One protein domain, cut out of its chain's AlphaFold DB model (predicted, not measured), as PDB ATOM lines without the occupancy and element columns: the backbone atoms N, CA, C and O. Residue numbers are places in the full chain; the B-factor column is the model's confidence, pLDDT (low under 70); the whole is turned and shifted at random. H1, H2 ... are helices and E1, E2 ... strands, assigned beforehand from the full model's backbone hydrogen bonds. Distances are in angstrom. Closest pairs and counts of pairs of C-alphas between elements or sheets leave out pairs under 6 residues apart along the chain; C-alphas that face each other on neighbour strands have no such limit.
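What this domain is: This is residues 57 to 202 of the 205 residues of an uncharacterized protein of Fusobacterium sp. FSA-380-WT-2B (UniProt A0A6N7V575). One twisted sheet of five strands makes a long wall, with the long strands E3, E4 and E5 side by side and the short hairpin E1 and E2 beside E3. Three helices cover one face: H1 near one end of the long strands, H2 across them, H3 along E1, while residues 94 to 97 of a long link pass between H2 and H3; no named helix covers the other face. The printed part has 146 residues, with three named helices and five named strands in the order H1 H2 E1 E2 H3 E3 E4 E5. The sheet, E2 E1 E3 E4 E5, is antiparallel throughout, and the class is mixed, helices and strands. The whole is compact, with a radius of gyration of the C-alphas of 15.9 A and spans of 51 by 36 by 27 A.

Where its parts are: H1, residues 57 to 75, begins with C-alpha 57 at (98.434, 154.296, 102.000) and is 26.3 A long. H2 is residues 82 to 87. E1, residues 110 to 116, is 18.3 A long, and E2 is residues 119 to 123. H3, residues 132 to 142, begins with C-alpha 132 at (134.192, 163.462, 105.375) and is 15.6 A long. E3, residues 148 to 160, is 38.9 A long; E4, residues 165 to 177, 39.0 A; E5, residues 189 to 201, 36.2 A, ending with C-alpha 201 at (103.727, 165.952, 98.094).

How they stand to each other: E3, E4 and E5 form a meander, each strand the antiparallel neighbour of the one before. N 154 and O 171 are within hydrogen-bond range at 2.9 A between E3 and E4, N 170 and O 196 at 2.8 A between E4 and E5. Between E1 and E3, N 112 and O 153 are 2.8 A apart; in the hairpin E1 and E2, N 114 and O 122 are 2.9 A apart. E2, H3 and E3 make a split strand-helix-strand unit, two strands running the same way with E1 between them in the sheet, and its crossover is right-handed. H3 lies over E1 at a height over the sheet of 8.3 A, along the strands; its closest C-alphas to E1 are those of Asn 139 and Phe 116, 7.0 A apart. H2, on the same face as H3, lies over E4 at a height of 7.6 A and runs across the strands at 79 degrees on the local plane. H1 lies over E4 at a height of 7.9 A, slantwise to the strands at 35 degrees on the local plane; E3, with 2 of its C-alphas, is only just not under it. With residues 70 to 74 alone H1 touches H2, about perpendicular at 80 degrees; the closest C-alphas are those of Ile 70 and Gly 82, 6.6 A apart. H3 is apart from H1 and H2. In H1, H2 and H3 every O i to N i+4 pair is within hydrogen-bond range.

The domain as a whole: The two C-alphas farthest apart, those of Tyr 145 and Lys 162, are 53.2 A apart. The printed part has no cut; the links from H2 to E1, 22 residues, and from E4 to E5, 11 residues, are long. The mean pLDDT of the printed part is 87.7, with residues 160 to 165 and 200 to 202 under 70.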
ATOM      1  N   HIS A  57      98.232 155.742 101.954       75.00
ATOM      2  CA  HIS A  57      98.434 154.296 102.000       75.00
ATOM      3  C   HIS A  57      99.610 153.848 101.122       75.00
ATOM      4  O   HIS A  57     100.515 153.168 101.597       75.00
ATOM      5  N   ASN A  58      99.662 154.292  99.861       72.06
ATOM      6  CA  ASN A  58     100.761 153.953  98.951       72.06
ATOM      7  C   ASN A  58     102.133 154.397  99.486       72.06
ATOM      8  O   ASN A  58     103.130 153.700  99.300       72.06
ATOM      9  N   LEU A  59     102.195 155.557 100.142       70.94
ATOM     10  CA  LEU A  59     103.433 156.068 100.721       70.94
ATOM     11  C   LEU A  59     103.850 155.302 101.982       70.94
ATOM     12  O   LEU A  59     105.036 155.027 102.162       70.94
ATOM     13  N   GLN A  60     102.891 154.917 102.827       75.94
ATOM     14  CA  GLN A  60     103.145 154.038 103.971       75.94
ATOM     15  C   GLN A  60     103.680 152.679 103.516       75.94
ATOM     16  O   GLN A  60     104.650 152.193 104.093       75.94
ATOM     17  N   THR A  61     103.120 152.111 102.445       80.69
ATOM     18  CA  THR A  61     103.605 150.857 101.855       80.69
ATOM     19  C   THR A  61     105.057 150.975 101.395       80.69
ATOM     20  O   THR A  61     105.855 150.107 101.724       80.69
ATOM     21  N   LEU A  62     105.451 152.070 100.732       81.44
ATOM     22  CA  LEU A  62     106.852 152.284 100.332       81.44
ATOM     23  C   LEU A  62     107.815 152.324 101.525       81.44
ATOM     24  O   LEU A  62     108.901 151.749 101.466       81.44
ATOM     25  N   ALA A  63     107.431 153.016 102.598       80.31
ATOM     26  CA  ALA A  63     108.244 153.085 103.803       80.31
ATOM     27  C   ALA A  63     108.339 151.719 104.499       80.31
ATOM     28  O   ALA A  63     109.423 151.309 104.913       80.31
ATOM     29  N   TYR A  64     107.218 151.001 104.587       81.44
ATOM     30  CA  TYR A  64     107.155 149.664 105.169       81.44
ATOM     31  C   TYR A  64     107.981 148.649 104.373       81.44
ATOM     32  O   TYR A  64     108.731 147.872 104.960       81.44
ATOM     33  N   ASP A  65     107.901 148.686 103.043       85.94
ATOM     34  CA  ASP A  65     108.683 147.821 102.163       85.94
ATOM     35  C   ASP A  65     110.187 148.042 102.346       85.94
ATOM     36  O   ASP A  65     110.951 147.075 102.351       85.94
ATOM     37  N   GLU A  66     110.626 149.289 102.534       86.44
ATOM     38  CA  GLU A  66     112.035 149.575 102.804       86.44
ATOM     39  C   GLU A  66     112.468 149.066 104.184       86.44
ATOM     40  O   GLU A  66     113.496 148.400 104.289       86.44
ATOM     41  N   LEU A  67     111.674 149.298 105.234       85.75
ATOM     42  CA  LEU A  67     111.965 148.758 106.569       85.75
ATOM     43  C   LEU A  67     112.036 147.227 106.556       85.75
ATOM     44  O   LEU A  67     112.952 146.642 107.129       85.75
ATOM     45  N   LYS A  68     111.117 146.576 105.835       84.44
ATOM     46  CA  LYS A  68     111.107 145.123 105.651       84.44
ATOM     47  C   LYS A  68     112.346 144.625 104.906       84.44
ATOM     48  O   LYS A  68     112.840 143.542 105.209       84.44
ATOM     49  N   ARG A  69     112.856 145.379 103.926       87.38
ATOM     50  CA  ARG A  69     114.119 145.048 103.246       87.38
ATOM     51  C   ARG A  69     115.301 145.134 104.199       87.38
ATOM     52  O   ARG A  69     116.085 144.196 104.229       87.38
ATOM     53  N   ILE A  70     115.400 146.208 104.983       84.94
ATOM     54  CA  ILE A  70     116.464 146.372 105.985       84.94
ATOM     55  C   ILE A  70     116.459 145.181 106.949       84.94
ATOM     56  O   ILE A  70     117.483 144.529 107.129       84.94
ATOM     57  N   ASP A  71     115.294 144.861 107.514       82.56
ATOM     58  CA  ASP A  71     115.132 143.757 108.462       82.56
ATOM     59  C   ASP A  71     115.507 142.398 107.852       82.56
ATOM     60  O   ASP A  71     116.252 141.623 108.454       82.56
ATOM     61  N   LYS A  72     115.064 142.136 106.616       88.19
ATOM     62  CA  LYS A  72     115.405 140.911 105.886       88.19
ATOM     63  C   LYS A  72     116.913 140.770 105.683       88.19
ATOM     64  O   LYS A  72     117.439 139.687 105.907       88.19
ATOM     65  N   GLU A  73     117.580 141.831 105.240       89.38
ATOM     66  CA  GLU A  73     119.010 141.811 104.908       89.38
ATOM     67  C   GLU A  73     119.903 141.712 106.156       89.38
ATOM     68  O   GLU A  73     120.965 141.092 106.118       89.38
ATOM     69  N   ILE A  74     119.456 142.271 107.285       83.56
ATOM     70  CA  ILE A  74     120.111 142.066 108.585       83.56
ATOM     71  C   ILE A  74     119.890 140.626 109.060       83.56
ATOM     72  O   ILE A  74     120.837 139.941 109.443       83.56
ATOM     73  N   SER A  75     118.651 140.134 108.993       81.94
ATOM     74  CA  SER A  75     118.293 138.780 109.436       81.94
ATOM     75  C   SER A  75     118.957 137.681 108.603       81.94
ATOM     76  O   SER A  75     119.222 136.597 109.121       81.94
ATOM     77  N   SER A  76     119.245 137.937 107.323       90.94
ATOM     78  CA  SER A  76     120.000 137.021 106.461       90.94
ATOM     79  C   SER A  76     121.512 137.069 106.690       90.94
ATOM     80  O   SER A  76     122.228 136.265 106.099       90.94
ATOM     81  N   GLY A  77     122.006 137.990 107.525       89.31
ATOM     82  CA  GLY A  77     123.429 138.161 107.807       89.31
ATOM     83  C   GLY A  77     124.211 138.884 106.707       89.31
ATOM     84  O   GLY A  77     125.438 138.907 106.767       89.31
ATOM     85  N   ASN A  78     123.534 139.488 105.722       88.50
ATOM     86  CA  ASN A  78     124.197 140.268 104.669       88.50
ATOM     87  C   ASN A  78     124.762 141.588 105.214       88.50
ATOM     88  O   ASN A  78     125.756 142.094 104.697       88.50
ATOM     89  N   TYR A  79     124.147 142.120 106.273       88.56
ATOM     90  CA  TYR A  79     124.652 143.258 107.035       88.56
ATOM     91  C   TYR A  79     124.547 142.991 108.536       88.56
ATOM     92  O   TYR A  79     123.605 142.359 109.008       88.56
ATOM     93  N   GLN A  80     125.492 143.522 109.305       85.50
ATOM     94  CA  GLN A  80     125.563 143.369 110.757       85.50
ATOM     95  C   GLN A  80     124.569 144.272 111.494       85.50
ATOM     96  O   GLN A  80     124.183 143.986 112.625       85.50
ATOM     97  N   SER A  81     124.176 145.398 110.891       85.69
ATOM     98  CA  SER A  81     123.259 146.357 111.512       85.69
ATOM     99  C   SER A  81     122.551 147.247 110.490       85.69
ATOM    100  O   SER A  81     122.962 147.360 109.334       85.69
ATOM    101  N   GLY A  82     121.517 147.962 110.940       82.62
ATOM    102  CA  GLY A  82     120.853 148.981 110.123       82.62
ATOM    103  C   GLY A  82     121.766 150.160 109.770       82.62
ATOM    104  O   GLY A  82     121.653 150.708 108.677       82.62
ATOM    105  N   ALA A  83     122.703 150.529 110.653       87.44
ATOM    106  CA  ALA A  83     123.692 151.568 110.359       87.44
ATOM    107  C   ALA A  83     124.600 151.149 109.197       87.44
ATOM    108  O   ALA A  83     124.861 151.946 108.295       87.44
ATOM    109  N   GLU A  84     124.999 149.877 109.184       88.50
ATOM    110  CA  GLU A  84     125.763 149.307 108.087       88.50
ATOM    111  C   GLU A  84     124.953 149.266 106.791       88.50
ATOM    112  O   GLU A  84     125.412 149.817 105.795       88.50
ATOM    113  N   TYR A  85     123.732 148.720 106.802       89.38
ATOM    114  CA  TYR A  85     122.865 148.691 105.614       89.38
ATOM    115  C   TYR A  85     122.744 150.074 104.957       89.38
ATOM    116  O   TYR A  85     122.831 150.229 103.737       89.38
ATOM    117  N   ILE A  86     122.539 151.098 105.782       90.19
ATOM    118  CA  ILE A  86     122.300 152.463 105.327       90.19
ATOM    119  C   ILE A  86     123.595 153.124 104.844       90.19
ATOM    120  O   ILE A  86     123.572 153.859 103.857       90.19
ATOM    121  N   GLY A  87     124.708 152.888 105.538       89.75
ATOM    122  CA  GLY A  87     125.978 153.574 105.320       89.75
ATOM    123  C   GLY A  87     126.973 152.863 104.407       89.75
ATOM    124  O   GLY A  87     127.961 153.493 104.036       89.75
ATOM    125  N   PHE A  88     126.757 151.591 104.065       92.81
ATOM    126  CA  PHE A  88     127.739 150.766 103.360       92.81
ATOM    127  C   PHE A  88     128.075 151.294 101.962       92.81
ATOM    128  O   PHE A  88     127.189 151.602 101.164       92.81
ATOM    129  N   GLU A  89     129.365 151.359 101.651       91.25
ATOM    130  CA  GLU A  89     129.891 151.704 100.330       91.25
ATOM    131  C   GLU A  89     131.158 150.876 100.084       91.25
ATOM    132  O   GLU A  89     131.958 150.693 101.003       91.25
ATOM    133  N   GLU A  90     131.317 150.336  98.873       85.50
ATOM    134  CA  GLU A  90     132.324 149.308  98.569       85.50
ATOM    135  C   GLU A  90     133.772 149.802  98.708       85.50
ATOM    136  O   GLU A  90     134.640 149.047  99.142       85.50
ATOM    137  N   ASN A  91     134.050 151.062  98.368       85.06
ATOM    138  CA  ASN A  91     135.407 151.606  98.357       85.06
ATOM    139  C   ASN A  91     135.877 152.049  99.748       85.06
ATOM    140  O   ASN A  91     137.074 152.021 100.038       85.06
ATOM    141  N   PHE A  92     134.953 152.498 100.602       81.75
ATOM    142  CA  PHE A  92     135.290 153.118 101.890       81.75
ATOM    143  C   PHE A  92     134.731 152.387 103.116       81.75
ATOM    144  O   PHE A  92     134.926 152.867 104.235       81.75
ATOM    145  N   ASN A  93     134.031 151.262 102.940       86.69
ATOM    146  CA  ASN A  93     133.216 150.534 103.931       86.69
ATOM    147  C   ASN A  93     132.016 151.323 104.480       86.69
ATOM    148  O   ASN A  93     130.953 150.748 104.727       86.69
ATOM    149  N   ARG A  94     132.176 152.632 104.699       91.12
ATOM    150  CA  ARG A  94     131.133 153.570 105.114       91.12
ATOM    151  C   ARG A  94     131.221 154.854 104.301       91.12
ATOM    152  O   ARG A  94     132.294 155.434 104.147       91.12
ATOM    153  N   VAL A  95     130.073 155.371 103.880       93.62
ATOM    154  CA  VAL A  95     129.970 156.610 103.095       93.62
ATOM    155  C   VAL A  95     130.590 157.821 103.808       93.62
ATOM    156  O   VAL A  95     131.245 158.646 103.176       93.62
ATOM    157  N   TRP A  96     130.484 157.910 105.140       92.94
ATOM    158  CA  TRP A  96     131.086 158.990 105.940       92.94
ATOM    159  C   TRP A  96     132.605 158.869 106.133       92.94
ATOM    160  O   TRP A  96     133.212 159.754 106.735       92.94
ATOM    161  N   LEU A  97     133.234 157.816 105.605       92.50
ATOM    162  CA  LEU A  97     134.691 157.695 105.493       92.50
ATOM    163  C   LEU A  97     135.213 158.100 104.106       92.50
ATOM    164  O   LEU A  97     136.426 158.183 103.912       92.50
ATOM    165  N   GLY A  98     134.306 158.374 103.165       92.00
ATOM    166  CA  GLY A  98     134.611 158.825 101.815       92.00
ATOM    167  C   GLY A  98     134.645 160.349 101.675       92.00
ATOM    168  O   GLY A  98     135.114 161.095 102.541       92.00
ATOM    169  N   ASN A  99     134.148 160.823 100.535       91.44
ATOM    170  CA  ASN A  99     134.127 162.234 100.161       91.44
ATOM    171  C   ASN A  99     132.828 162.595  99.427       91.44
ATOM    172  O   ASN A  99     132.051 161.723  99.043       91.44
ATOM    173  N   SER A 100     132.601 163.886  99.198       88.00
ATOM    174  CA  SER A 100     131.367 164.394  98.583       88.00
ATOM    175  C   SER A 100     131.092 163.902  97.159       88.00
ATOM    176  O   SER A 100     129.925 163.896  96.767       88.00
ATOM    177  N   LYS A 101     132.103 163.429  96.409       85.88
ATOM    178  CA  LYS A 101     131.891 162.810  95.086       85.88
ATOM    179  C   LYS A 101     131.203 161.448  95.200       85.88
ATOM    180  O   LYS A 101     130.352 161.135  94.376       85.88
ATOM    181  N   ASN A 102     131.514 160.694  96.254       81.50
ATOM    182  CA  ASN A 102     130.919 159.391  96.563       81.50
ATOM    183  C   ASN A 102     130.077 159.502  97.837       81.50
ATOM    184  O   ASN A 102     130.312 158.822  98.832       81.50
ATOM    185  N   SER A 103     129.109 160.416  97.819       87.94
ATOM    186  CA  SER A 103     128.238 160.705  98.962       87.94
ATOM    187  C   SER A 103     127.046 159.752  99.083       87.94
ATOM    188  O   SER A 103     126.221 159.933  99.976       87.94
ATOM    189  N   TYR A 104     126.954 158.731  98.229       91.75
ATOM    190  CA  TYR A 104     125.891 157.730  98.254       91.75
ATOM    191  C   TYR A 104     126.402 156.393  98.780       91.75
ATOM    192  O   TYR A 104     127.474 155.936  98.394       91.75
ATOM    193  N   SER A 105     125.596 155.741  99.613       92.81
ATOM    194  CA  SER A 105     125.774 154.331  99.935       92.81
ATOM    195  C   SER A 105     125.329 153.437  98.777       92.81
ATOM    196  O   SER A 105     124.563 153.856  97.900       92.81
ATOM    197  N   PHE A 106     125.745 152.173  98.815       90.88
ATOM    198  CA  PHE A 106     125.328 151.136  97.871       90.88
ATOM    199  C   PHE A 106     123.795 151.040  97.769       90.88
ATOM    200  O   PHE A 106     123.219 150.986  96.682       90.88
ATOM    201  N   ASN A 107     123.112 151.156  98.913       90.31
ATOM    202  CA  ASN A 107     121.653 151.140  99.012       90.31
ATOM    203  C   ASN A 107     120.989 152.491  98.677       90.31
ATOM    204  O   ASN A 107     119.797 152.680  98.941       90.31
ATOM    205  N   ARG A 108     121.730 153.409  98.039       92.44
ATOM    206  CA  ARG A 108     121.290 154.723  97.538       92.44
ATOM    207  C   ARG A 108     120.842 155.702  98.623       92.44
ATOM    208  O   ARG A 108     119.948 156.515  98.389       92.44
ATOM    209  N   TYR A 109     121.462 155.647  99.796       93.06
ATOM    210  CA  TYR A 109     121.308 156.696 100.799       93.06
ATOM    211  C   TYR A 109     122.396 157.761 100.609       93.06
ATOM    212  O   TYR A 109     123.580 157.451 100.614       93.06
ATOM    213  N   LEU A 110     121.992 159.018 100.451       93.56
ATOM    214  CA  LEU A 110     122.848 160.193 100.312       93.56
ATOM    215  C   LEU A 110     123.236 160.768 101.674       93.56
ATOM    216  O   LEU A 110     122.361 161.149 102.453       93.56
ATOM    217  N   LEU A 111     124.526 160.942 101.942       94.75
ATOM    218  CA  LEU A 111     125.015 161.680 103.103       94.75
ATOM    219  C   LEU A 111     124.637 163.158 102.970       94.75
ATOM    220  O   LEU A 111     125.162 163.897 102.142       94.75
ATOM    221  N   TYR A 112     123.706 163.588 103.820       93.00
ATOM    222  CA  TYR A 112     123.104 164.915 103.775       93.00
ATOM    223  C   TYR A 112     123.744 165.889 104.770       93.00
ATOM    224  O   TYR A 112     123.832 167.090 104.500       93.00
ATOM    225  N   ARG A 113     124.162 165.410 105.948       95.69
ATOM    226  CA  ARG A 113     124.735 166.261 107.003       95.69
ATOM    227  C   ARG A 113     125.619 165.459 107.951       95.69
ATOM    228  O   ARG A 113     125.305 164.318 108.264       95.69
ATOM    229  N   ILE A 114     126.669 166.093 108.470       97.00
ATOM    230  CA  ILE A 114     127.467 165.580 109.593       97.00
ATOM    231  C   ILE A 114     127.379 166.591 110.725       97.00
ATOM    232  O   ILE A 114     127.616 167.789 110.522       97.00
ATOM    233  N   ARG A 115     127.055 166.109 111.923       97.44
ATOM    234  CA  ARG A 115     127.107 166.900 113.148       97.44
ATOM    235  C   ARG A 115     128.107 166.301 114.122       97.44
ATOM    236  O   ARG A 115     128.148 165.091 114.285       97.44
ATOM    237  N   PHE A 116     128.852 167.155 114.803       96.88
ATOM    238  CA  PHE A 116     129.752 166.785 115.884       96.88
ATOM    239  C   PHE A 116     129.257 167.417 117.181       96.88
ATOM    240  O   PHE A 116     129.117 168.640 117.257       96.88
ATOM    241  N   ASN A 117     128.942 166.598 118.187       95.12
ATOM    242  CA  ASN A 117     128.366 167.041 119.462       95.12
ATOM    243  C   ASN A 117     127.204 168.038 119.261       95.12
ATOM    244  O   ASN A 117     127.136 169.097 119.881       95.12
ATOM    245  N   GLY A 118     126.321 167.732 118.303       93.31
ATOM    246  CA  GLY A 118     125.162 168.552 117.936       93.31
ATOM    247  C   GLY A 118     125.438 169.733 116.990       93.31
ATOM    248  O   GLY A 118     124.499 170.211 116.348       93.31
ATOM    249  N   LYS A 119     126.691 170.176 116.826       95.81
ATOM    250  CA  LYS A 119     127.065 171.267 115.908       95.81
ATOM    251  C   LYS A 119     127.227 170.745 114.484       95.81
ATOM    252  O   LYS A 119     127.808 169.690 114.279       95.81
ATOM    253  N   THR A 120     126.720 171.469 113.486       96.12
ATOM    254  CA  THR A 120     126.849 171.050 112.078       96.12
ATOM    255  C   THR A 120     128.264 171.325 111.573       96.12
ATOM    256  O   THR A 120     128.693 172.474 111.574       96.12
ATOM    257  N   CYS A 121     128.956 170.282 111.115       94.00
ATOM    258  CA  CYS A 121     130.314 170.364 110.559       94.00
ATOM    259  C   CYS A 121     130.319 170.223 109.034       94.00
ATOM    260  O   CYS A 121     131.214 170.721 108.361       94.00
ATOM    261  N   TYR A 122     129.302 169.555 108.492       94.75
ATOM    262  CA  TYR A 122     129.079 169.428 107.059       94.75
ATOM    263  C   TYR A 122     127.587 169.424 106.762       94.75
ATOM    264  O   TYR A 122     126.804 168.827 107.502       94.75
ATOM    265  N   LYS A 123     127.204 170.043 105.650       93.75
ATOM    266  CA  LYS A 123     125.878 169.954 105.049       93.75
ATOM    267  C   LYS A 123     126.072 169.843 103.543       93.75
ATOM    268  O   LYS A 123     126.863 170.599 102.997       93.75
ATOM    269  N   TYR A 124     125.340 168.931 102.915       90.44
ATOM    270  CA  TYR A 124     125.401 168.706 101.476       90.44
ATOM    271  C   TYR A 124     125.143 169.994 100.679       90.44
ATOM    272  O   TYR A 124     124.159 170.697 100.943       90.44
ATOM    273  N   GLY A 125     126.015 170.257  99.705       85.50
ATOM    274  CA  GLY A 125     125.899 171.304  98.698       85.50
ATOM    275  C   GLY A 125     126.367 170.801  97.330       85.50
ATOM    276  O   GLY A 125     127.293 169.993  97.236       85.50
ATOM    277  N   ASP A 126     125.710 171.263  96.266       78.25
ATOM    278  CA  ASP A 126     126.047 170.855  94.901       78.25
ATOM    279  C   ASP A 126     127.446 171.354  94.506       78.25
ATOM    280  O   ASP A 126     127.794 172.515  94.722       78.25
ATOM    281  N   GLY A 127     128.256 170.465  93.923       77.25
ATOM    282  CA  GLY A 127     129.631 170.774  93.511       77.25
ATOM    283  C   GLY A 127     130.672 170.752  94.638       77.25
ATOM    284  O   GLY A 127     131.819 171.134  94.408       77.25
ATOM    285  N   ASP A 128     130.312 170.292  95.841       83.12
ATOM    286  CA  ASP A 128     131.254 170.178  96.954       83.12
ATOM    287  C   ASP A 128     132.396 169.190  96.667       83.12
ATOM    288  O   ASP A 128     132.200 168.114  96.096       83.12
ATOM    289  N   ASN A 129     133.588 169.506  97.183       86.25
ATOM    290  CA  ASN A 129     134.743 168.604  97.242       86.25
ATOM    291  C   ASN A 129     135.271 168.528  98.684       86.25
ATOM    292  O   ASN A 129     136.251 169.182  99.044       86.25
ATOM    293  N   LYS A 130     134.557 167.797  99.541       92.00
ATOM    294  CA  LYS A 130     134.841 167.656 100.974       92.00
ATOM    295  C   LYS A 130     135.212 166.217 101.303       92.00
ATOM    296  O   LYS A 130     134.549 165.291 100.846       92.00
ATOM    297  N   ASN A 131     136.239 166.040 102.130       93.56
ATOM    298  CA  ASN A 131     136.614 164.750 102.699       93.56
ATOM    299  C   ASN A 131     135.931 164.583 104.064       93.56
ATOM    300  O   ASN A 131     136.226 165.313 105.011       93.56
ATOM    301  N   PHE A 132     134.997 163.640 104.166       94.38
ATOM    302  CA  PHE A 132     134.192 163.462 105.375       94.38
ATOM    303  C   PHE A 132     135.014 162.904 106.533       94.38
ATOM    304  O   PHE A 132     134.884 163.380 107.663       94.38
ATOM    305  N   LYS A 133     135.925 161.970 106.240       94.38
ATOM    306  CA  LYS A 133     136.850 161.408 107.227       94.38
ATOM    307  C   LYS A 133     137.710 162.494 107.864       94.38
ATOM    308  O   LYS A 133     137.886 162.499 109.079       94.38
ATOM    309  N   GLU A 134     138.228 163.418 107.059       94.81
ATOM    310  CA  GLU A 134     139.043 164.535 107.546       94.81
ATOM    311  C   GLU A 134     138.229 165.498 108.416       94.81
ATOM    312  O   GLU A 134     138.685 165.899 109.484       94.81
ATOM    313  N   ILE A 135     136.986 165.800 108.024       95.06
ATOM    314  CA  ILE A 135     136.074 166.611 108.842       95.06
ATOM    315  C   ILE A 135     135.869 165.965 110.216       95.06
ATOM    316  O   ILE A 135     135.963 166.652 111.235       95.06
ATOM    317  N   ILE A 136     135.622 164.654 110.269       95.31
ATOM    318  CA  ILE A 136     135.458 163.924 111.533       95.31
ATOM    319  C   ILE A 136     136.756 163.973 112.351       95.31
ATOM    320  O   ILE A 136     136.723 164.325 113.529       95.31
ATOM    321  N   LEU A 137     137.897 163.690 111.714       96.06
ATOM    322  CA  LEU A 137     139.219 163.700 112.338       96.06
ATOM    323  C   LEU A 137     139.522 165.046 113.008       96.06
ATOM    324  O   LEU A 137     139.820 165.088 114.199       96.06
ATOM    325  N   VAL A 138     139.397 166.153 112.272       96.12
ATOM    326  CA  VAL A 138     139.679 167.505 112.782       96.12
ATOM    327  C   VAL A 138     138.817 167.822 114.008       96.12
ATOM    328  O   VAL A 138     139.315 168.376 114.992       96.12
ATOM    329  N   ASN A 139     137.543 167.421 113.999       95.12
ATOM    330  CA  ASN A 139     136.662 167.657 115.139       95.12
ATOM    331  C   ASN A 139     137.032 166.783 116.352       95.12
ATOM    332  O   ASN A 139     137.083 167.301 117.466       95.12
ATOM    333  N   LEU A 140     137.383 165.505 116.160       95.50
ATOM    334  CA  LEU A 140     137.857 164.640 117.252       95.50
ATOM    335  C   LEU A 140     139.137 165.181 117.906       95.50
ATOM    336  O   LEU A 140     139.262 165.181 119.131       95.50
ATOM    337  N   TYR A 141     140.071 165.702 117.107       94.62
ATOM    338  CA  TYR A 141     141.288 166.334 117.621       94.62
ATOM    339  C   TYR A 141     141.025 167.647 118.359       94.62
ATOM    340  O   TYR A 141     141.793 167.990 119.257       94.62
ATOM    341  N   SER A 142     139.946 168.355 118.019       93.12
ATOM    342  CA  SER A 142     139.547 169.594 118.696       93.12
ATOM    343  C   SER A 142     138.956 169.344 120.088       93.12
ATOM    344  O   SER A 142     139.018 170.221 120.946       93.12
ATOM    345  N   TYR A 143     138.419 168.141 120.333       91.69
ATOM    346  CA  TYR A 143     137.794 167.752 121.604       91.69
ATOM    347  C   TYR A 143     138.329 166.402 122.121       91.69
ATOM    348  O   TYR A 143     137.572 165.452 122.321       91.69
ATOM    349  N   PRO A 144     139.646 166.276 122.364       88.50
ATOM    350  CA  PRO A 144     140.290 164.982 122.588       88.50
ATOM    351  C   PRO A 144     140.018 164.383 123.976       88.50
ATOM    352  O   PRO A 144     140.269 163.199 124.196       88.50
ATOM    353  N   TYR A 145     139.552 165.196 124.927       90.56
ATOM    354  CA  TYR A 145     139.403 164.816 126.334       90.56
ATOM    355  C   TYR A 145     137.949 164.605 126.773       90.56
ATOM    356  O   TYR A 145     137.689 164.474 127.968       90.56
ATOM    357  N   THR A 146     137.019 164.556 125.824       92.56
ATOM    358  CA  THR A 146     135.586 164.358 126.061       92.56
ATOM    359  C   THR A 146     135.075 163.163 125.271       92.56
ATOM    360  O   THR A 146     135.663 162.793 124.258       92.56
ATOM    361  N   ASN A 147     133.962 162.583 125.718       95.31
ATOM    362  CA  ASN A 147     133.200 161.665 124.879       95.31
ATOM    363  C   ASN A 147     132.534 162.476 123.768       95.31
ATOM    364  O   ASN A 147     131.931 163.518 124.037       95.31
ATOM    365  N   ASN A 148     132.673 162.014 122.532       96.19
ATOM    366  CA  ASN A 148     132.197 162.708 121.349       96.19
ATOM    367  C   ASN A 148     131.193 161.847 120.592       96.19
ATOM    368  O   ASN A 148     131.353 160.633 120.476       96.19
ATOM    369  N   ILE A 149     130.178 162.501 120.041       97.19
ATOM    370  CA  ILE A 149     129.169 161.880 119.193       97.19
ATOM    371  C   ILE A 149     129.208 162.565 117.835       97.19
ATOM    372  O   ILE A 149     129.020 163.782 117.721       97.19
ATOM    373  N   VAL A 150     129.426 161.763 116.801       97.25
ATOM    374  CA  VAL A 150     129.277 162.170 115.410       97.25
ATOM    375  C   VAL A 150     127.943 161.637 114.916       97.25
ATOM    376  O   VAL A 150     127.771 160.433 114.769       97.25
ATOM    377  N   THR A 151     126.996 162.529 114.647       97.44
ATOM    378  CA  THR A 151     125.708 162.161 114.052       97.44
ATOM    379  C   THR A 151     125.789 162.343 112.545       97.44
ATOM    380  O   THR A 151     125.954 163.465 112.051       97.44
ATOM    381  N   ILE A 152     125.636 161.248 111.808       96.50
ATOM    382  CA  ILE A 152     125.515 161.241 110.354       96.50
ATOM    383  C   ILE A 152     124.036 161.243 109.986       96.50
ATOM    384  O   ILE A 152     123.295 160.331 110.343       96.50
ATOM    385  N   GLU A 153     123.604 162.267 109.258       95.62
ATOM    386  CA  GLU A 153     122.273 162.328 108.663       95.62
ATOM    387  C   GLU A 153     122.362 161.924 107.196       95.62
ATOM    388  O   GLU A 153     123.045 162.575 106.396       95.62
ATOM    389  N   ILE A 154     121.636 160.877 106.830       94.00
ATOM    390  CA  ILE A 154     121.680 160.281 105.501       94.00
ATOM    391  C   ILE A 154     120.253 160.083 104.984       94.00
ATOM    392  O   ILE A 154     119.348 159.729 105.740       94.00
ATOM    393  N   LYS A 155     120.021 160.394 103.710       93.50
ATOM    394  CA  LYS A 155     118.688 160.490 103.118       93.50
ATOM    395  C   LYS A 155     118.518 159.555 101.938       93.50
ATOM    396  O   LYS A 155     119.393 159.487 101.089       93.50
ATOM    397  N   LYS A 156     117.362 158.915 101.822       91.88
ATOM    398  CA  LYS A 156     116.970 158.179 100.619       91.88
ATOM    399  C   LYS A 156     115.622 158.660 100.140       91.88
ATOM    400  O   LYS A 156     114.659 158.694 100.900       91.88
ATOM    401  N   THR A 157     115.561 158.992  98.864       88.62
ATOM    402  CA  THR A 157     114.325 159.392  98.213       88.62
ATOM    403  C   THR A 157     113.762 158.208  97.439       88.62
ATOM    404  O   THR A 157     114.405 157.697  96.524       88.62
ATOM    405  N   LEU A 158     112.556 157.778  97.801       82.81
ATOM    406  CA  LEU A 158     111.776 156.790  97.067       82.81
ATOM    407  C   LEU A 158     110.698 157.514  96.264       82.81
ATOM    408  O   LEU A 158     109.909 158.278  96.818       82.81
ATOM    409  N   THR A 159     110.638 157.259  94.964       77.50
ATOM    410  CA  THR A 159     109.598 157.799  94.088       77.50
ATOM    411  C   THR A 159     108.660 156.686  93.647       77.50
ATOM    412  O   THR A 159     109.097 155.591  93.292       77.50
ATOM    413  N   ASN A 160     107.351 156.958  93.657       67.19
ATOM    414  CA  ASN A 160     106.393 156.107  92.960       67.19
ATOM    415  C   ASN A 160     106.152 156.682  91.555       67.19
ATOM    416  O   ASN A 160     105.421 157.672  91.434       67.19
ATOM    417  N   PRO A 161     106.699 156.068  90.490       61.06
ATOM    418  CA  PRO A 161     106.568 156.593  89.133       61.06
ATOM    419  C   PRO A 161     105.114 156.645  88.641       61.06
ATOM    420  O   PRO A 161     104.811 157.416  87.740       61.06
ATOM    421  N   LYS A 162     104.197 155.869  89.238       62.41
ATOM    422  CA  LYS A 162     102.773 155.867  88.861       62.41
ATOM    423  C   LYS A 162     101.952 156.964  89.545       62.41
ATOM    424  O   LYS A 162     100.882 157.298  89.051       62.41
ATOM    425  N   ALA A 163     102.411 157.488  90.682       60.78
ATOM    426  CA  ALA A 163     101.608 158.369  91.538       60.78
ATOM    427  C   ALA A 163     102.169 159.793  91.682       60.78
ATOM    428  O   ALA A 163     101.526 160.609  92.334       60.78
ATOM    429  N   ASN A 164     103.343 160.084  91.101       65.38
ATOM    430  CA  ASN A 164     104.078 161.346  91.275       65.38
ATOM    431  C   ASN A 164     104.166 161.795  92.748       65.38
ATOM    432  O   ASN A 164     104.047 162.974  93.065       65.38
ATOM    433  N   ASN A 165     104.320 160.826  93.653       68.50
ATOM    434  CA  ASN A 165     104.504 161.072  95.074       68.50
ATOM    435  C   ASN A 165     105.901 160.599  95.487       68.50
ATOM    436  O   ASN A 165     106.425 159.621  94.933       68.50
ATOM    437  N   GLN A 166     106.463 161.265  96.493       76.25
ATOM    438  CA  GLN A 166     107.816 161.033  96.967       76.25
ATOM    439  C   GLN A 166     107.827 160.753  98.475       76.25
ATOM    440  O   GLN A 166     107.178 161.441  99.263       76.25
ATOM    441  N   VAL A 167     108.587 159.738  98.882       81.69
ATOM    442  CA  VAL A 167     108.920 159.482 100.285       81.69
ATOM    443  C   VAL A 167     110.391 159.802 100.483       81.69
ATOM    444  O   VAL A 167     111.244 159.270  99.777       81.69
ATOM    445  N   SER A 168     110.691 160.656 101.452       86.62
ATOM    446  CA  SER A 168     112.052 160.951 101.879       86.62
ATOM    447  C   SER A 168     112.312 160.263 103.212       86.62
ATOM    448  O   SER A 168     111.700 160.586 104.228       86.62
ATOM    449  N   LEU A 169     113.206 159.284 103.207       89.31
ATOM    450  CA  LEU A 169     113.673 158.588 104.397       89.31
ATOM    451  C   LEU A 169     114.903 159.321 104.913       89.31
ATOM    452  O   LEU A 169     115.855 159.515 104.163       89.31
ATOM    453  N   LEU A 170     114.900 159.718 106.178       91.44
ATOM    454  CA  LEU A 170     116.035 160.324 106.860       91.44
ATOM    455  C   LEU A 170     116.478 159.399 107.987       91.44
ATOM    456  O   LEU A 170     115.786 159.258 108.989       91.44
ATOM    457  N   ALA A 171     117.661 158.825 107.843       90.88
ATOM    458  CA  ALA A 171     118.298 158.050 108.889       90.88
ATOM    459  C   ALA A 171     119.348 158.893 109.617       90.88
ATOM    460  O   ALA A 171     120.073 159.681 109.000       90.88
ATOM    461  N   LYS A 172     119.428 158.719 110.936       93.38
ATOM    462  CA  LYS A 172     120.468 159.295 111.787       93.38
ATOM    463  C   LYS A 172     121.279 158.173 112.411       93.38
ATOM    464  O   LYS A 172     120.744 157.383 113.189       93.38
ATOM    465  N   VAL A 173     122.558 158.126 112.072       92.75
ATOM    466  CA  VAL A 173     123.523 157.192 112.650       92.75
ATOM    467  C   VAL A 173     124.380 157.963 113.639       92.75
ATOM    468  O   VAL A 173     125.018 158.941 113.256       92.75
ATOM    469  N   ASP A 174     124.378 157.541 114.898       94.88
ATOM    470  CA  ASP A 174     125.282 158.081 115.910       94.88
ATOM    471  C   ASP A 174     126.522 157.191 115.988       94.88
ATOM    472  O   ASP A 174     126.429 155.968 116.119       94.88
ATOM    473  N   ILE A 175     127.681 157.834 115.884       96.12
ATOM    474  CA  ILE A 175     128.996 157.219 115.991       96.12
ATOM    475  C   ILE A 175     129.672 157.801 117.230       96.12
ATOM    476  O   ILE A 175     129.935 159.005 117.308       96.12
ATOM    477  N   GLU A 176     129.923 156.948 118.211       96.38
ATOM    478  CA  GLU A 176     130.421 157.317 119.530       96.38
ATOM    479  C   GLU A 176     131.932 157.087 119.612       96.38
ATOM    480  O   GLU A 176     132.446 156.023 119.257       96.38
ATOM    481  N   TYR A 177     132.636 158.093 120.122       97.00
ATOM    482  CA  TYR A 177     134.067 158.061 120.395       97.00
ATOM    483  C   TYR A 177     134.286 158.412 121.863       97.00
ATOM    484  O   TYR A 177     133.939 159.506 122.313       97.00
ATOM    485  N   GLU A 178     134.856 157.486 122.622       95.75
ATOM    486  CA  GLU A 178     135.229 157.733 124.009       95.75
ATOM    487  C   GLU A 178     136.413 158.696 124.100       95.75
ATOM    488  O   GLU A 178     137.189 158.875 123.154       95.75
ATOM    489  N   LYS A 179     136.571 159.309 125.274       94.06
ATOM    490  CA  LYS A 179     137.719 160.152 125.606       94.06
ATOM    491  C   LYS A 179     139.036 159.505 125.155       94.06
ATOM    492  O   LYS A 179     139.375 158.401 125.567       94.06
ATOM    493  N   GLY A 180     139.821 160.243 124.371       90.06
ATOM    494  CA  GLY A 180     141.113 159.793 123.852       90.06
ATOM    495  C   GLY A 180     141.048 159.043 122.518       90.06
ATOM    496  O   GLY A 180     142.073 158.982 121.837       90.06
ATOM    497  N   ASN A 181     139.880 158.555 122.084       93.50
ATOM    498  CA  ASN A 181     139.720 157.962 120.761       93.50
ATOM    499  C   ASN A 181     139.599 159.055 119.690       93.50
ATOM    500  O   ASN A 181     138.600 159.765 119.596       93.50
ATOM    501  N   LYS A 182     140.642 159.184 118.868       91.25
ATOM    502  CA  LYS A 182     140.713 160.171 117.781       91.25
ATOM    503  C   LYS A 182     140.680 159.538 116.397       91.25
ATOM    504  O   LYS A 182     140.849 160.258 115.419       91.25
ATOM    505  N   ASN A 183     140.537 158.216 116.301       93.00
ATOM    506  CA  ASN A 183     140.622 157.504 115.033       93.00
ATOM    507  C   ASN A 183     139.223 157.330 114.421       93.00
ATOM    508  O   ASN A 183     138.471 156.487 114.905       93.00
ATOM    509  N   PRO A 184     138.887 158.026 113.316       91.25
ATOM    510  CA  PRO A 184     137.570 157.916 112.686       91.25
ATOM    511  C   PRO A 184     137.239 156.512 112.162       91.25
ATOM    512  O   PRO A 184     136.084 156.225 111.877       91.25
ATOM    513  N   LEU A 185     138.248 155.654 111.971       91.94
ATOM    514  CA  LEU A 185     138.067 154.299 111.442       91.94
ATOM    515  C   LEU A 185     137.643 153.286 112.508       91.94
ATOM    516  O   LEU A 185     137.177 152.207 112.162       91.94
ATOM    517  N   THR A 186     137.849 153.601 113.786       92.12
ATOM    518  CA  THR A 186     137.609 152.671 114.895       92.12
ATOM    519  C   THR A 186     136.770 153.357 115.971       92.12
ATOM    520  O   THR A 186     137.298 153.673 117.041       92.12
ATOM    521  N   PRO A 187     135.490 153.659 115.692       93.44
ATOM    522  CA  PRO A 187     134.589 154.184 116.708       93.44
ATOM    523  C   PRO A 187     134.346 153.155 117.815       93.44
ATOM    524  O   PRO A 187     134.452 151.950 117.593       93.44
ATOM    525  N   ASN A 188     133.999 153.628 119.012       95.19
ATOM    526  CA  ASN A 188     133.641 152.750 120.128       95.19
ATOM    527  C   ASN A 188     132.266 152.102 119.913       95.19
ATOM    528  O   ASN A 188     132.022 150.992 120.379       95.19
ATOM    529  N   SER A 189     131.355 152.799 119.230       92.44
ATOM    530  CA  SER A 189     129.995 152.332 118.966       92.44
ATOM    531  C   SER A 189     129.420 153.053 117.744       92.44
ATOM    532  O   SER A 189     129.685 154.233 117.524       92.44
ATOM    533  N   GLU A 190     128.657 152.330 116.925       91.44
ATOM    534  CA  GLU A 190     127.972 152.840 115.733       91.44
ATOM    535  C   GLU A 190     126.548 152.287 115.730       91.44
ATOM    536  O   GLU A 190     126.347 151.071 115.733       91.44
ATOM    537  N   LYS A 191     125.546 153.171 115.781       87.38
ATOM    538  CA  LYS A 191     124.143 152.765 115.930       87.38
ATOM    539  C   LYS A 191     123.220 153.619 115.078       87.38
ATOM    540  O   LYS A 191     123.326 154.845 115.045       87.38
ATOM    541  N   LEU A 192     122.250 152.968 114.440       86.31
ATOM    542  CA  LEU A 192     121.110 153.655 113.842       86.31
ATOM    543  C   LEU A 192     120.207 154.146 114.975       86.31
ATOM    544  O   LEU A 192     119.559 153.347 115.646       86.31
ATOM    545  N   LYS A 193     120.192 155.455 115.203       84.94
ATOM    546  CA  LYS A 193     119.453 156.074 116.304       84.94
ATOM    547  C   LYS A 193     118.022 156.409 115.935       84.94
ATOM    548  O   LYS A 193     117.117 156.255 116.746       84.94
ATOM    549  N   GLU A 194     117.833 156.932 114.734       84.56
ATOM    550  CA  GLU A 194     116.537 157.426 114.295       84.56
ATOM    551  C   GLU A 194     116.351 157.134 112.815       84.56
ATOM    552  O   GLU A 194     117.284 157.269 112.020       84.56
ATOM    553  N   PHE A 195     115.132 156.763 112.448       81.75
ATOM    554  CA  PHE A 195     114.724 156.570 111.069       81.75
ATOM    555  C   PHE A 195     113.383 157.268 110.864       81.75
ATOM    556  O   PHE A 195     112.349 156.815 111.348       81.75
ATOM    557  N   VAL A 196     113.415 158.417 110.196       83.88
ATOM    558  CA  VAL A 196     112.260 159.294 109.995       83.88
ATOM    559  C   VAL A 196     111.770 159.164 108.565       83.88
ATOM    560  O   VAL A 196     112.547 159.276 107.618       83.88
ATOM    561  N   VAL A 197     110.466 158.982 108.410       79.94
ATOM    562  CA  VAL A 197     109.798 158.934 107.111       79.94
ATOM    563  C   VAL A 197     109.074 160.258 106.900       79.94
ATOM    564  O   VAL A 197     108.154 160.586 107.644       79.94
ATOM    565  N   ASN A 198     109.484 161.014 105.887       79.75
ATOM    566  CA  ASN A 198     108.828 162.251 105.483       79.75
ATOM    567  C   ASN A 198     108.079 162.032 104.169       79.75
ATOM    568  O   ASN A 198     108.643 161.555 103.183       79.75
ATOM    569  N   PHE A 199     106.807 162.414 104.154       70.94
ATOM    570  CA  PHE A 199     105.961 162.347 102.970       70.94
ATOM    571  C   PHE A 199     106.004 163.694 102.251       70.94
ATOM    572  O   PHE A 199     105.513 164.696 102.770       70.94
ATOM    573  N   GLU A 200     106.614 163.730 101.069       65.62
ATOM    574  CA  GLU A 200     106.689 164.935 100.248       65.62
ATOM    575  C   GLU A 200     105.623 164.849  99.150       65.62
ATOM    576  O   GLU A 200     105.675 163.999  98.257       65.62
ATOM    577  N   ASN A 201     104.636 165.745  99.211       56.50
ATOM    578  CA  ASN A 201     103.727 165.952  98.094       56.50
ATOM    579  C   ASN A 201     104.439 166.816  97.056       56.50
ATOM    580  O   ASN A 201     104.687 168.001  97.290       56.50
ATOM    581  N   SER A 202     104.724 166.238  95.893       47.88
ATOM    582  CA  SER A 202     105.070 166.997  94.700       47.88
ATOM    583  C   SER A 202     103.831 167.805  94.306       47.88
ATOM    584  O   SER A 202     102.947 167.314  93.604       47.88
TER     585      SER A 202